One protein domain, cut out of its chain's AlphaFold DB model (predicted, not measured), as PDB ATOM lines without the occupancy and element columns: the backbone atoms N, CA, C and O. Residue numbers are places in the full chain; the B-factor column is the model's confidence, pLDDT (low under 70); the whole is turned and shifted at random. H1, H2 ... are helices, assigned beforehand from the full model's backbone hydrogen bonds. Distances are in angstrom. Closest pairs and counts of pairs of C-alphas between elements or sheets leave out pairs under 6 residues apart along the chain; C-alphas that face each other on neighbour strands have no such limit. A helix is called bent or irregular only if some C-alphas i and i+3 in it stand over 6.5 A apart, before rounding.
ATOM      1  N   ARG A  17     -50.957  32.876  11.826       86.69
ATOM      2  CA  ARG A  17     -50.265  32.773  10.527       86.69
ATOM      3  C   ARG A  17     -48.766  32.584  10.709       86.69
ATOM      4  O   ARG A  17     -48.171  31.742  10.041       86.69
ATOM      5  N   THR A  18     -48.169  33.344  11.625       88.06
ATOM      6  CA  THR A  18     -46.759  33.191  12.006       88.06
ATOM      7  C   THR A  18     -46.534  31.805  12.600       88.06
ATOM      8  O   THR A  18     -45.656  31.084  12.141       88.06
ATOM      9  N   THR A  19     -47.423  31.365  13.498       89.50
ATOM     10  CA  THR A  19     -47.372  30.028  14.115       89.50
ATOM     11  C   THR A  19     -47.428  28.901  13.072       89.50
ATOM     12  O   THR A  19     -46.642  27.960  13.145       89.50
ATOM     13  N   PHE A  20     -48.316  28.983  12.075       92.69
ATOM     14  CA  PHE A  20     -48.425  27.965  11.019       92.69
ATOM     15  C   PHE A  20     -47.226  27.971  10.060       92.69
ATOM     16  O   PHE A  20     -46.798  26.912   9.596       92.69
ATOM     17  N   ASN A  21     -46.656  29.142   9.772       89.62
ATOM     18  CA  ASN A  21     -45.442  29.254   8.963       89.62
ATOM     19  C   ASN A  21     -44.211  28.715   9.704       89.62
ATOM     20  O   ASN A  21     -43.420  27.977   9.111       89.62
ATOM     21  N   ASP A  22     -44.079  29.016  10.994       91.31
ATOM     22  CA  ASP A  22     -43.027  28.464  11.848       91.31
ATOM     23  C   ASP A  22     -43.178  26.950  11.987       91.31
ATOM     24  O   ASP A  22     -42.196  26.217  11.867       91.31
ATOM     25  N   LEU A  23     -44.413  26.458  12.128       91.38
ATOM     26  CA  LEU A  23     -44.696  25.028  12.115       91.38
ATOM     27  C   LEU A  23     -44.233  24.391  10.800       91.38
ATOM     28  O   LEU A  23     -43.535  23.383  10.822       91.38
ATOM     29  N   ARG A  24     -44.558  24.983   9.645       91.50
ATOM     30  CA  ARG A  24     -44.102  24.488   8.336       91.50
ATOM     31  C   ARG A  24     -42.573  24.446   8.241       91.50
ATOM     32  O   ARG A  24     -42.023  23.479   7.710       91.50
ATOM     33  N   LYS A  25     -41.880  25.467   8.754       92.31
ATOM     34  CA  LYS A  25     -40.411  25.516   8.810       92.31
ATOM     35  C   LYS A  25     -39.848  24.374   9.661       92.31
ATOM     36  O   LYS A  25     -38.948  23.673   9.204       92.31
ATOM     37  N   TRP A  26     -40.401  24.138  10.849       93.00
ATOM     38  CA  TRP A  26     -39.944  23.065  11.735       93.00
ATOM     39  C   TRP A  26     -40.313  21.670  11.236       93.00
ATOM     40  O   TRP A  26     -39.479  20.778  11.304       93.00
ATOM     41  N   LEU A  27     -41.487  21.479  10.632       90.19
ATOM     42  CA  LEU A  27     -41.834  20.227   9.949       90.19
ATOM     43  C   LEU A  27     -40.890  19.937   8.774       90.19
ATOM     44  O   LEU A  27     -40.543  18.783   8.537       90.19
ATOM     45  N   THR A  28     -40.430  20.976   8.067       89.50
ATOM     46  CA  THR A  28     -39.385  20.833   7.040       89.50
ATOM     47  C   THR A  28     -38.072  20.364   7.667       89.50
ATOM     48  O   THR A  28     -37.471  19.417   7.170       89.50
ATOM     49  N   ALA A  29     -37.653  20.972   8.782       89.12
ATOM     50  CA  ALA A  29     -36.451  20.564   9.507       89.12
ATOM     51  C   ALA A  29     -36.557  19.123  10.034       89.12
ATOM     52  O   ALA A  29     -35.645  18.337   9.825       89.12
ATOM     53  N   VAL A  30     -37.688  18.735  10.630       89.69
ATOM     54  CA  VAL A  30     -37.949  17.354  11.071       89.69
ATOM     55  C   VAL A  30     -37.814  16.372   9.907       89.69
ATOM     56  O   VAL A  30     -37.205  15.317  10.058       89.69
ATOM     57  N   LYS A  31     -38.344  16.722   8.731       88.31
ATOM     58  CA  LYS A  31     -38.258  15.877   7.536       88.31
ATOM     59  C   LYS A  31     -36.825  15.730   7.011       88.31
ATOM     60  O   LYS A  31     -36.460  14.640   6.585       88.31
ATOM     61  N   GLU A  32     -36.013  16.787   7.054       87.69
ATOM     62  CA  GLU A  32     -34.576  16.708   6.740       87.69
ATOM     63  C   GLU A  32     -33.822  15.852   7.758       87.69
ATOM     64  O   GLU A  32     -33.066  14.954   7.390       87.69
ATOM     65  N   GLU A  33     -34.059  16.098   9.045       88.00
ATOM     66  CA  GLU A  33     -33.355  15.443  10.145       88.00
ATOM     67  C   GLU A  33     -33.728  13.967  10.299       88.00
ATOM     68  O   GLU A  33     -32.933  13.192  10.822       88.00
ATOM     69  N   LEU A  34     -34.897  13.544   9.817       85.94
ATOM     70  CA  LEU A  34     -35.292  12.137   9.759       85.94
ATOM     71  C   LEU A  34     -35.026  11.451   8.425       85.94
ATOM     72  O   LEU A  34     -35.272  10.248   8.314       85.94
ATOM     73  N   SER A  35     -34.547  12.172   7.413       84.62
ATOM     74  CA  SER A  35     -34.289  11.561   6.115       84.62
ATOM     75  C   SER A  35     -33.249  10.441   6.264       84.62
ATOM     76  O   SER A  35     -32.126  10.729   6.690       84.62
ATOM     77  N   PRO A  36     -33.555   9.180   5.893       82.12
ATOM     78  CA  PRO A  36     -32.597   8.074   5.987       82.12
ATOM     79  C   PRO A  36     -31.272   8.374   5.274       82.12
ATOM     80  O   PRO A  36     -30.202   7.987   5.738       82.12
ATOM     81  N   TRP A  37     -31.337   9.131   4.181       79.19
ATOM     82  CA  TRP A  37     -30.182   9.618   3.436       79.19
ATOM     83  C   TRP A  37     -29.383  10.679   4.183       79.19
ATOM     84  O   TRP A  37     -28.158  10.644   4.140       79.19
ATOM     85  N   GLY A  38     -30.053  11.588   4.896       82.19
ATOM     86  CA  GLY A  38     -29.387  12.552   5.769       82.19
ATOM     87  C   GLY A  38     -28.571  11.853   6.859       82.19
ATOM     88  O   GLY A  38     -27.449  12.263   7.146       82.19
ATOM     89  N   TRP A  39     -29.082  10.746   7.409       86.44
ATOM     90  CA  TRP A  39     -28.348   9.902   8.361       86.44
ATOM     91  C   TRP A  39     -27.174   9.161   7.719       86.44
ATOM     92  O   TRP A  39     -26.088   9.130   8.294       86.44
ATOM     93  N   GLN A  40     -27.361   8.602   6.520       84.06
ATOM     94  CA  GLN A  40     -26.278   7.946   5.782       84.06
ATOM     95  C   GLN A  40     -25.164   8.925   5.397       84.06
ATOM     96  O   GLN A  40     -23.992   8.595   5.551       84.06
ATOM     97  N   ALA A  41     -25.512  10.129   4.939       82.69
ATOM     98  CA  ALA A  41     -24.550  11.179   4.620       82.69
ATOM     99  C   ALA A  41     -23.788  11.635   5.871       82.69
ATOM    100  O   ALA A  41     -22.574  11.800   5.823       82.69
ATOM    101  N   TYR A  42     -24.480  11.769   7.004       86.06
ATOM    102  CA  TYR A  42     -23.875  12.165   8.275       86.06
ATOM    103  C   TYR A  42     -22.912  11.108   8.849       86.06
ATOM    104  O   TYR A  42     -21.873  11.460   9.413       86.06
ATOM    105  N   ASP A  43     -23.226   9.817   8.687       85.44
ATOM    106  CA  ASP A  43     -22.322   8.702   9.013       85.44
ATOM    107  C   ASP A  43     -21.144   8.621   8.027       85.44
ATOM    108  O   ASP A  43     -19.994   8.462   8.435       85.44
ATOM    109  N   ALA A  44     -21.393   8.792   6.726       84.12
ATOM    110  CA  ALA A  44     -20.338   8.811   5.714       84.12
ATOM    111  C   ALA A  44     -19.338   9.952   5.955       84.12
ATOM    112  O   ALA A  44     -18.133   9.708   5.966       84.12
ATOM    113  N   GLU A  45     -19.822  11.162   6.242       86.06
ATOM    114  CA  GLU A  45     -18.987  12.313   6.588       86.06
ATOM    115  C   GLU A  45     -18.121  12.027   7.823       86.06
ATOM    116  O   GLU A  45     -16.933  12.349   7.840       86.06
ATOM    117  N   PHE A  46     -18.683  11.377   8.848       87.94
ATOM    118  CA  PHE A  46     -17.908  10.954  10.013       87.94
ATOM    119  C   PHE A  46     -16.791   9.989   9.631       87.94
ATOM    120  O   PHE A  46     -15.639  10.192  10.013       87.94
ATOM    121  N   ARG A  47     -17.102   8.956   8.843       84.06
ATOM    122  CA  ARG A  47     -16.101   7.981   8.393       84.06
ATOM    123  C   ARG A  47     -15.010   8.639   7.553       84.06
ATOM    124  O   ARG A  47     -13.842   8.300   7.728       84.06
ATOM    125  N   GLU A  48     -15.357   9.579   6.681       82.44
ATOM    126  CA  GLU A  48     -14.393  10.344   5.883       82.44
ATOM    127  C   GLU A  48     -13.496  11.224   6.757       82.44
ATOM    128  O   GLU A  48     -12.277  11.215   6.578       82.44
ATOM    129  N   ARG A  49     -14.066  11.921   7.751       81.94
ATOM    130  CA  ARG A  49     -13.303  12.705   8.735       81.94
ATOM    131  C   ARG A  49     -12.351  11.820   9.538       81.94
ATOM    132  O   ARG A  49     -11.167  12.129   9.602       81.94
ATOM    133  N   MET A  50     -12.819  10.678  10.042       80.88
ATOM    134  CA  MET A  50     -11.974   9.714  10.759       80.88
ATOM    135  C   MET A  50     -10.860   9.154   9.866       80.88
ATOM    136  O   MET A  50      -9.730   8.973  10.314       80.88
ATOM    137  N   GLN A  51     -11.134   8.893   8.584       79.31
ATOM    138  CA  GLN A  51     -10.104   8.478   7.629       79.31
ATOM    139  C   GLN A  51      -9.092   9.594   7.341       79.31
ATOM    140  O   GLN A  51      -7.901   9.309   7.204       79.31
ATOM    141  N   ALA A  52      -9.537  10.846   7.240       73.44
ATOM    142  CA  ALA A  52      -8.666  12.001   7.046       73.44
ATOM    143  C   ALA A  52      -7.783  12.250   8.276       73.44
ATOM    144  O   ALA A  52      -6.578  12.432   8.124       73.44
ATOM    145  N   GLU A  53      -8.338  12.161   9.487       73.81
ATOM    146  CA  GLU A  53      -7.583  12.246  10.740       73.81
ATOM    147  C   GLU A  53      -6.566  11.113  10.852       73.81
ATOM    148  O   GLU A  53      -5.391  11.380  11.090       73.81
ATOM    149  N   LYS A  54      -6.949   9.861  10.570       73.44
ATOM    150  CA  LYS A  54      -6.002   8.731  10.523       73.44
ATOM    151  C   LYS A  54      -4.856   8.973   9.540       73.44
ATOM    152  O   LYS A  54      -3.711   8.665   9.858       73.44
ATOM    153  N   LYS A  55      -5.136   9.551   8.367       67.88
ATOM    154  CA  LYS A  55      -4.106   9.934   7.385       67.88
ATOM    155  C   LYS A  55      -3.214  11.069   7.898       67.88
ATOM    156  O   LYS A  55      -2.008  11.005   7.700       67.88
ATOM    157  N   LEU A  56      -3.774  12.072   8.575       61.94
ATOM    158  CA  LEU A  56      -3.014  13.177   9.172       61.94
ATOM    159  C   LEU A  56      -2.123  12.700  10.326       61.94
ATOM    160  O   LEU A  56      -0.957  13.072  10.373       61.94
ATOM    161  N   TYR A  57      -2.620  11.823  11.201       64.81
ATOM    162  CA  TYR A  57      -1.824  11.182  12.252       64.81
ATOM    163  C   TYR A  57      -0.728  10.277  11.679       64.81
ATOM    164  O   TYR A  57       0.393  10.295  12.177       64.81
ATOM    165  N   ALA A  58      -1.008   9.541  10.596       60.56
ATOM    166  CA  ALA A  58       0.003   8.751   9.891       60.56
ATOM    167  C   ALA A  58       1.088   9.621   9.225       60.56
ATOM    168  O   ALA A  58       2.225   9.176   9.096       60.56
ATOM    169  N   MET A  59       0.763  10.858   8.824       54.31
ATOM    170  CA  MET A  59       1.737  11.819   8.293       54.31
ATOM    171  C   MET A  59       2.480  12.615   9.382       54.31
ATOM    172  O   MET A  59       3.608  13.034   9.146       54.31
ATOM    173  N   THR A  77      -3.130  -0.483  20.777       60.12
ATOM    174  CA  THR A  77      -3.552  -1.742  20.139       60.12
ATOM    175  C   THR A  77      -4.687  -1.500  19.126       60.12
ATOM    176  O   THR A  77      -5.534  -0.635  19.364       60.12
ATOM    177  N   PRO A  78      -4.779  -2.271  18.022       65.00
ATOM    178  CA  PRO A  78      -5.856  -2.125  17.031       65.00
ATOM    179  C   PRO A  78      -7.263  -2.187  17.646       65.00
ATOM    180  O   PRO A  78      -8.139  -1.406  17.287       65.00
ATOM    181  N   LEU A  79      -7.447  -3.047  18.654       64.56
ATOM    182  CA  LEU A  79      -8.706  -3.197  19.391       64.56
ATOM    183  C   LEU A  79      -9.069  -1.960  20.226       64.56
ATOM    184  O   LEU A  79     -10.249  -1.643  20.371       64.56
ATOM    185  N   TRP A  80      -8.080  -1.253  20.782       69.25
ATOM    186  CA  TRP A  80      -8.316   0.007  21.491       69.25
ATOM    187  C   TRP A  80      -8.782   1.098  20.524       69.25
ATOM    188  O   TRP A  80      -9.723   1.832  20.823       69.25
ATOM    189  N   GLN A  81      -8.172   1.162  19.339       68.56
ATOM    190  CA  GLN A  81      -8.503   2.155  18.321       68.56
ATOM    191  C   GLN A  81      -9.887   1.915  17.703       68.56
ATOM    192  O   GLN A  81     -10.651   2.861  17.543       68.56
ATOM    193  N   GLU A  82     -10.264   0.658  17.457       71.62
ATOM    194  CA  GLU A  82     -11.626   0.304  17.036       71.62
ATOM    195  C   GLU A  82     -12.678   0.687  18.088       71.62
ATOM    196  O   GLU A  82     -13.732   1.222  17.738       71.62
ATOM    197  N   ARG A  83     -12.398   0.465  19.381       72.88
ATOM    198  CA  ARG A  83     -13.301   0.884  20.468       72.88
ATOM    199  C   ARG A  83     -13.423   2.402  20.560       72.88
ATOM    200  O   ARG A  83     -14.526   2.903  20.757       72.88
ATOM    201  N   LEU A  84     -12.317   3.132  20.408       74.88
ATOM    202  CA  LEU A  84     -12.332   4.593  20.401       74.88
ATOM    203  C   LEU A  84     -13.140   5.135  19.214       74.88
ATOM    204  O   LEU A  84     -14.011   5.979  19.414       74.88
ATOM    205  N   ASP A  85     -12.918   4.605  18.010       77.06
ATOM    206  CA  ASP A  85     -13.668   4.979  16.807       77.06
ATOM    207  C   ASP A  85     -15.174   4.724  16.977       77.06
ATOM    208  O   ASP A  85     -15.998   5.558  16.601       77.06
ATOM    209  N   GLN A  86     -15.547   3.593  17.589       78.00
ATOM    210  CA  GLN A  86     -16.940   3.282  17.912       78.00
ATOM    211  C   GLN A  86     -17.528   4.254  18.940       78.00
ATOM    212  O   GLN A  86     -18.650   4.721  18.750       78.00
ATOM    213  N   MET A  87     -16.793   4.601  20.003       77.75
ATOM    214  CA  MET A  87     -17.256   5.600  20.975       77.75
ATOM    215  C   MET A  87     -17.457   6.974  20.326       77.75
ATOM    216  O   MET A  87     -18.471   7.626  20.575       77.75
ATOM    217  N   LEU A  88     -16.535   7.397  19.458       80.31
ATOM    218  CA  LEU A  88     -16.642   8.660  18.727       80.31
ATOM    219  C   LEU A  88     -17.831   8.659  17.759       80.31
ATOM    220  O   LEU A  88     -18.560   9.649  17.699       80.31
ATOM    221  N   LEU A  89     -18.081   7.544  17.061       83.19
ATOM    222  CA  LEU A  89     -19.267   7.381  16.220       83.19
ATOM    223  C   LEU A  89     -20.551   7.483  17.050       83.19
ATOM    224  O   LEU A  89     -21.490   8.164  16.649       83.19
ATOM    225  N   VAL A  90     -20.592   6.841  18.223       82.19
ATOM    226  CA  VAL A  90     -21.743   6.914  19.133       82.19
ATOM    227  C   VAL A  90     -21.997   8.354  19.578       82.19
ATOM    228  O   VAL A  90     -23.139   8.804  19.524       82.19
ATOM    229  N   GLU A  91     -20.967   9.104  19.972       80.44
ATOM    230  CA  GLU A  91     -21.117  10.519  20.343       80.44
ATOM    231  C   GLU A  91     -21.546  11.400  19.160       80.44
ATOM    232  O   GLU A  91     -22.398  12.280  19.311       80.44
ATOM    233  N   HIS A  92     -21.021  11.140  17.962       85.38
ATOM    234  CA  HIS A  92     -21.428  11.827  16.736       85.38
ATOM    235  C   HIS A  92     -22.908  11.580  16.416       85.38
ATOM    236  O   HIS A  92     -23.678  12.524  16.239       85.38
ATOM    237  N   LEU A  93     -23.350  10.321  16.449       87.25
ATOM    238  CA  LEU A  93     -24.753   9.960  16.239       87.25
ATOM    239  C   LEU A  93     -25.662  10.527  17.335       87.25
ATOM    240  O   LEU A  93     -26.735  11.036  17.014       87.25
ATOM    241  N   LYS A  94     -25.237  10.528  18.608       87.38
ATOM    242  CA  LYS A  94     -25.980  11.180  19.701       87.38
ATOM    243  C   LYS A  94     -26.234  12.655  19.406       87.38
ATOM    244  O   LYS A  94     -27.354  13.117  19.604       87.38
ATOM    245  N   ARG A  95     -25.242  13.393  18.891       89.00
ATOM    246  CA  ARG A  95     -25.435  14.802  18.503       89.00
ATOM    247  C   ARG A  95     -26.517  14.947  17.436       89.00
ATOM    248  O   ARG A  95     -27.383  15.805  17.584       89.00
ATOM    249  N   LYS A  96     -26.523  14.089  16.411       89.06
ATOM    250  CA  LYS A  96     -27.574  14.098  15.378       89.06
ATOM    251  C   LYS A  96     -28.950  13.760  15.943       89.06
ATOM    252  O   LYS A  96     -29.912  14.456  15.635       89.06
ATOM    253  N   VAL A  97     -29.038  12.762  16.828       90.06
ATOM    254  CA  VAL A  97     -30.284  12.417  17.537       90.06
ATOM    255  C   VAL A  97     -30.791  13.615  18.340       90.06
ATOM    256  O   VAL A  97     -31.977  13.916  18.285       90.06
ATOM    257  N   MET A  98     -29.909  14.335  19.037       90.75
ATOM    258  CA  MET A  98     -30.284  15.521  19.814       90.75
ATOM    259  C   MET A  98     -30.792  16.671  18.935       90.75
ATOM    260  O   MET A  98     -31.769  17.328  19.297       90.75
ATOM    261  N   VAL A  99     -30.177  16.903  17.772       90.62
ATOM    262  CA  VAL A  99     -30.656  17.897  16.795       90.62
ATOM    263  C   VAL A  99     -32.041  17.512  16.268       90.62
ATOM    264  O   VAL A  99     -32.957  18.334  16.314       90.62
ATOM    265  N   ALA A 100     -32.230  16.251  15.865       89.50
ATOM    266  CA  ALA A 100     -33.524  15.741  15.415       89.50
ATOM    267  C   ALA A 100     -34.594  15.842  16.518       89.50
ATOM    268  O   ALA A 100     -35.699  16.325  16.271       89.50
ATOM    269  N   HIS A 101     -34.259  15.455  17.752       91.38
ATOM    270  CA  HIS A 101     -35.144  15.550  18.915       91.38
ATOM    271  C   HIS A 101     -35.573  16.997  19.197       91.38
ATOM    272  O   HIS A 101     -36.742  17.258  19.482       91.38
ATOM    273  N   THR A 102     -34.646  17.953  19.086       92.31
ATOM    274  CA  THR A 102     -34.947  19.380  19.269       92.31
ATOM    275  C   THR A 102     -35.941  19.858  18.211       92.31
ATOM    276  O   THR A 102     -36.965  20.443  18.555       92.31
ATOM    277  N   ALA A 103     -35.708  19.524  16.936       91.06
ATOM    278  CA  ALA A 103     -36.631  19.863  15.854       91.06
ATOM    279  C   ALA A 103     -38.031  19.256  16.058       91.06
ATOM    280  O   ALA A 103     -39.038  19.914  15.795       91.06
ATOM    281  N   PHE A 104     -38.103  18.026  16.573       91.50
ATOM    282  CA  PHE A 104     -39.361  17.372  16.930       91.50
ATOM    283  C   PHE A 104     -40.107  18.061  18.062       91.50
ATOM    284  O   PHE A 104     -41.328  18.207  17.990       91.50
ATOM    285  N   THR A 105     -39.381  18.459  19.102       93.31
ATOM    286  CA  THR A 105     -39.962  19.114  20.277       93.31
ATOM    287  C   THR A 105     -40.584  20.447  19.869       93.31
ATOM    288  O   THR A 105     -41.766  20.673  20.109       93.31
ATOM    289  N   GLU A 106     -39.841  21.259  19.114       93.44
ATOM    290  CA  GLU A 106     -40.313  22.547  18.590       93.44
ATOM    291  C   GLU A 106     -41.525  22.390  17.656       93.44
ATOM    292  O   GLU A 106     -42.520  23.112  17.770       93.44
ATOM    293  N   ALA A 107     -41.496  21.401  16.751       91.94
ATOM    294  CA  ALA A 107     -42.636  21.104  15.884       91.94
ATOM    295  C   ALA A 107     -43.871  20.657  16.687       91.94
ATOM    296  O   ALA A 107     -44.990  21.063  16.371       91.94
ATOM    297  N   THR A 108     -43.681  19.849  17.733       93.06
ATOM    298  CA  THR A 108     -44.763  19.354  18.598       93.06
ATOM    299  C   THR A 108     -45.405  20.495  19.381       93.06
ATOM    300  O   THR A 108     -46.631  20.611  19.399       93.06
ATOM    301  N   ASP A 109     -44.600  21.392  19.946       92.88
ATOM    302  CA  ASP A 109     -45.096  22.571  20.656       92.88
ATOM    303  C   ASP A 109     -45.907  23.484  19.730       92.88
ATOM    304  O   ASP A 109     -46.977  23.982  20.100       92.88
ATOM    305  N   LEU A 110     -45.448  23.674  18.490       92.62
ATOM    306  CA  LEU A 110     -46.174  24.445  17.482       92.62
ATOM    307  C   LEU A 110     -47.441  23.738  16.988       92.62
ATOM    308  O   LEU A 110     -48.433  24.418  16.715       92.62
ATOM    309  N   LEU A 111     -47.466  22.403  16.919       91.94
ATOM    310  CA  LEU A 111     -48.681  21.630  16.633       91.94
ATOM    311  C   LEU A 111     -49.715  21.790  17.749       91.94
ATOM    312  O   LEU A 111     -50.884  22.035  17.457       91.94
ATOM    313  N   LEU A 112     -49.297  21.717  19.015       93.44
ATOM    314  CA  LEU A 112     -50.178  21.924  20.168       93.44
ATOM    315  C   LEU A 112     -50.735  23.354  20.202       93.44
ATOM    316  O   LEU A 112     -51.932  23.547  20.430       93.44
ATOM    317  N   LYS A 113     -49.903  24.360  19.898       91.69
ATOM    318  CA  LYS A 113     -50.350  25.753  19.727       91.69
ATOM    319  C   LYS A 113     -51.327  25.891  18.560       91.69
ATOM    320  O   LYS A 113     -52.371  26.518  18.713       91.69
ATOM    321  N   SER A 114     -51.030  25.273  17.419       91.00
ATOM    322  CA  SER A 114     -51.901  25.282  16.237       91.00
ATOM    323  C   SER A 114     -53.252  24.629  16.523       91.00
ATOM    324  O   SER A 114     -54.283  25.180  16.156       91.00
ATOM    325  N   HIS A 115     -53.268  23.516  17.257       93.44
ATOM    326  CA  HIS A 115     -54.492  22.877  17.734       93.44
ATOM    327  C   HIS A 115     -55.303  23.824  18.628       93.44
ATOM    328  O   HIS A 115     -56.497  24.011  18.403       93.44
ATOM    329  N   ALA A 116     -54.661  24.492  19.591       91.69
ATOM    330  CA  ALA A 116     -55.332  25.477  20.438       91.69
ATOM    331  C   ALA A 116     -55.917  26.656  19.635       91.69
ATOM    332  O   ALA A 116     -56.960  27.186  20.017       91.69
ATOM    333  N   TRP A 117     -55.280  27.055  18.528       90.38
ATOM    334  CA  TRP A 117     -55.816  28.063  17.608       90.38
ATOM    335  C   TRP A 117     -57.016  27.553  16.812       90.38
ATOM    336  O   TRP A 117     -58.038  28.230  16.780       90.38
ATOM    337  N   LEU A 118     -56.930  26.352  16.242       90.88
ATOM    338  CA  LEU A 118     -58.011  25.744  15.458       90.88
ATOM    339  C   LEU A 118     -59.268  25.463  16.295       90.88
ATOM    340  O   LEU A 118     -60.380  25.598  15.795       90.88
ATOM    341  N   VAL A 119     -59.104  25.116  17.579       92.25
ATOM    342  CA  VAL A 119     -60.225  24.947  18.522       92.25
ATOM    343  C   VAL A 119     -60.915  26.282  18.825       92.25
ATOM    344  O   VAL A 119     -62.119  26.308  19.071       92.25
ATOM    345  N   LYS A 120     -60.168  27.394  18.821       90.38
ATOM    346  CA  LYS A 120     -60.708  28.738  19.081       90.38
ATOM    347  C   LYS A 120     -61.339  29.374  17.844       90.38
ATOM    348  O   LYS A 120     -62.319  30.096  17.991       90.38
ATOM    349  N   ASP A 121     -60.779  29.126  16.664       89.94
ATOM    350  CA  ASP A 121     -61.253  29.666  15.392       89.94
ATOM    351  C   ASP A 121     -61.100  28.631  14.268       89.94
ATOM    352  O   ASP A 121     -60.002  28.356  13.773       89.94
ATOM    353  N   SER A 122     -62.230  28.071  13.835       88.25
ATOM    354  CA  SER A 122     -62.277  27.066  12.773       88.25
ATOM    355  C   SER A 122     -61.975  27.633  11.383       88.25
ATOM    356  O   SER A 122     -61.623  26.870  10.487       88.25
ATOM    357  N   LEU A 123     -62.073  28.955  11.177       90.31
ATOM    358  CA  LEU A 123     -61.780  29.590   9.884       90.31
ATOM    359  C   LEU A 123     -60.280  29.558   9.541       90.31
ATOM    360  O   LEU A 123     -59.884  29.828   8.407       90.31
ATOM    361  N   LEU A 124     -59.431  29.197  10.505       90.81
ATOM    362  CA  LEU A 124     -57.994  29.016  10.315       90.81
ATOM    363  C   LEU A 124     -57.623  27.659   9.687       90.81
ATOM    364  O   LEU A 124     -56.465  27.475   9.305       90.81
ATOM    365  N   ALA A 125     -58.577  26.730   9.548       90.88
ATOM    366  CA  ALA A 125     -58.333  25.371   9.064       90.88
ATOM    367  C   ALA A 125     -57.725  25.319   7.654       90.88
ATOM    368  O   ALA A 125     -56.750  24.598   7.450       90.88
ATOM    369  N   ASP A 126     -58.223  26.119   6.706       90.00
ATOM    370  CA  ASP A 126     -57.713  26.123   5.326       90.00
ATOM    371  C   ASP A 126     -56.255  26.582   5.258       90.00
ATOM    372  O   ASP A 126     -55.433  25.995   4.554       90.00
ATOM    373  N   LYS A 127     -55.902  27.602   6.049       89.06
ATOM    374  CA  LYS A 127     -54.526  28.109   6.128       89.06
ATOM    375  C   LYS A 127     -53.597  27.104   6.793       89.06
ATOM    376  O   LYS A 127     -52.482  26.901   6.324       89.06
ATOM    377  N   PHE A 128     -54.055  26.455   7.861       92.00
ATOM    378  CA  PHE A 128     -53.308  25.370   8.489       92.00
ATOM    379  C   PHE A 128     -53.068  24.221   7.500       92.00
ATOM    380  O   PHE A 128     -51.926  23.793   7.335       92.00
ATOM    381  N   ALA A 129     -54.113  23.784   6.784       91.50
ATOM    382  CA  ALA A 129     -54.043  22.745   5.760       91.50
ATOM    383  C   ALA A 129     -53.065  23.114   4.631       91.50
ATOM    384  O   ALA A 129     -52.244  22.290   4.224       91.50
ATOM    385  N   GLU A 130     -53.090  24.361   4.156       90.31
ATOM    386  CA  GLU A 130     -52.137  24.871   3.171       90.31
ATOM    387  C   GLU A 130     -50.689  24.817   3.692       90.31
ATOM    388  O   GLU A 130     -49.787  24.353   2.988       90.31
ATOM    389  N   CYS A 131     -50.450  25.240   4.937       88.81
ATOM    390  CA  CYS A 131     -49.119  25.234   5.540       88.81
ATOM    391  C   CYS A 131     -48.554  23.814   5.708       88.81
ATOM    392  O   CYS A 131     -47.392  23.590   5.363       88.81
ATOM    393  N   ILE A 132     -49.355  22.852   6.184       88.94
ATOM    394  CA  ILE A 132     -48.889  21.469   6.395       88.94
ATOM    395  C   ILE A 132     -48.756  20.680   5.085       88.94
ATOM    396  O   ILE A 132     -47.862  19.849   4.960       88.94
ATOM    397  N   SER A 133     -49.600  20.949   4.082       86.56
ATOM    398  CA  SER A 133     -49.559  20.240   2.791       86.56
ATOM    399  C   SER A 133     -48.427  20.718   1.878       86.56
ATOM    400  O   SER A 133     -47.979  19.976   1.007       86.56
ATOM    401  N   ARG A 134     -47.920  21.940   2.085       87.81
ATOM    402  CA  ARG A 134     -46.824  22.525   1.297       87.81
ATOM    403  C   ARG A 134     -45.447  22.370   1.949       87.81
ATOM    404  O   ARG A 134     -44.530  23.128   1.614       87.81
ATOM    405  N   VAL A 135     -45.267  21.436   2.882       86.56
ATOM    406  CA  VAL A 135     -43.931  21.108   3.410       86.56
ATOM    407  C   VAL A 135     -43.087  20.531   2.260       86.56
ATOM    408  O   VAL A 135     -43.454  19.492   1.702       86.56
ATOM    409  N   PRO A 136     -41.995  21.198   1.839       82.56
ATOM    410  CA  PRO A 136     -41.195  20.733   0.712       82.56
ATOM    411  C   PRO A 136     -40.604  19.334   0.978       82.56
ATOM    412  O   PRO A 136     -40.396  18.950   2.131       82.56
ATOM    413  N   PRO A 137     -40.332  18.538  -0.074       81.56
ATOM    414  CA  PRO A 137     -39.534  17.322   0.069       81.56
ATOM    415  C   PRO A 137     -38.159  17.673   0.629       81.56
ATOM    416  O   PRO A 137     -37.643  18.754   0.310       81.56
TER     417      PRO A 137
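This is residues 17 to 59 and 77 to 137 of the 568 residues of the protein "Pdx1 protein" of Symbiodinium pilosum (UniProt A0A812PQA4). The model is a long rod built on one very long helix, H3, with H1 and H2 following each other along its length and running against it. The short H4 folds back from the end of H3 and packs beside H1, which makes one end of the rod a three-helix bundle of H1, H3 and H4, while at the other end residues 51 to 59 of H2 and 77 to 84 stand free of each other. The printed part has 104 residues, with four named helices in the order H1, H2, H3, H4 and no named strand; the class is all helix. It is extended, with a radius of gyration of the C-alphas of 20.1 A and spans of 66 by 20 by 18 A.

H1, residues 17 to 33, touches H3, residues 78 to 120, at a shallow tilt of 23 degrees, opposite ways; the closest C-alphas are those of Glu 33 and Ala 100, 5.3 A apart. H2, residues 36 to 59, is close to H1 but not clearly touching, at a steep tilt of 54 degrees, the same way; the closest C-alphas are those of Glu 32 and Gly 38, 6.7 A apart. With residues 43 to 50 alone, H2 touches residues 85 to 93 of H3 at a shallow tilt of 31 degrees, opposite ways; the C-alphas of Phe 46 and Leu 89 are closest, at 7.3 A. H3, the hub, touches the three other helices. H4, residues 122 to 133, forms a helical hairpin with H3 at a shallow tilt of 27 degrees, the closest C-alphas being those of Leu 118 and Leu 124, 6.1 A apart. H4 touches H1 with residues 127 to 132 alone, at a shallow tilt of 28 degrees, the same way; the C-alphas of Arg 24 and Cys 131 are closest, at 5.8 A. H1, H3 and H4 form an up-and-down bundle, each running against the one before it in the chain. H2 and H4 are apart. In H1, H2 and H3 every O i to N i+4 pair is within hydrogen-bond range; in H4 it is 6 of 8.

H1 begins at C-alpha 17 (-50.265, 32.773, 10.527) and is 24.2 A long from first to last C-alpha. H2 measures 34.6 A and H3 63.0 A, from C-alpha 78 (-5.856, -2.125, 17.031) to Lys 120. H4 is irregular, with C-alphas 123 and 126 7.0 A apart; it ends at C-alpha 133 (-49.559, 20.240, 2.791).

The C-alphas of Thr 77 and Leu 123 are the two farthest apart, at 66.9 A. Residues 60 to 76 are not printed, and C-alphas 59 and 77 are 18.8 A apart across this cut. The links H1 to H2 and H3 to H4 are tight. Mean pLDDT of the printed part is 84.8; residues 55 to 59 and 77 to 81 are under 70.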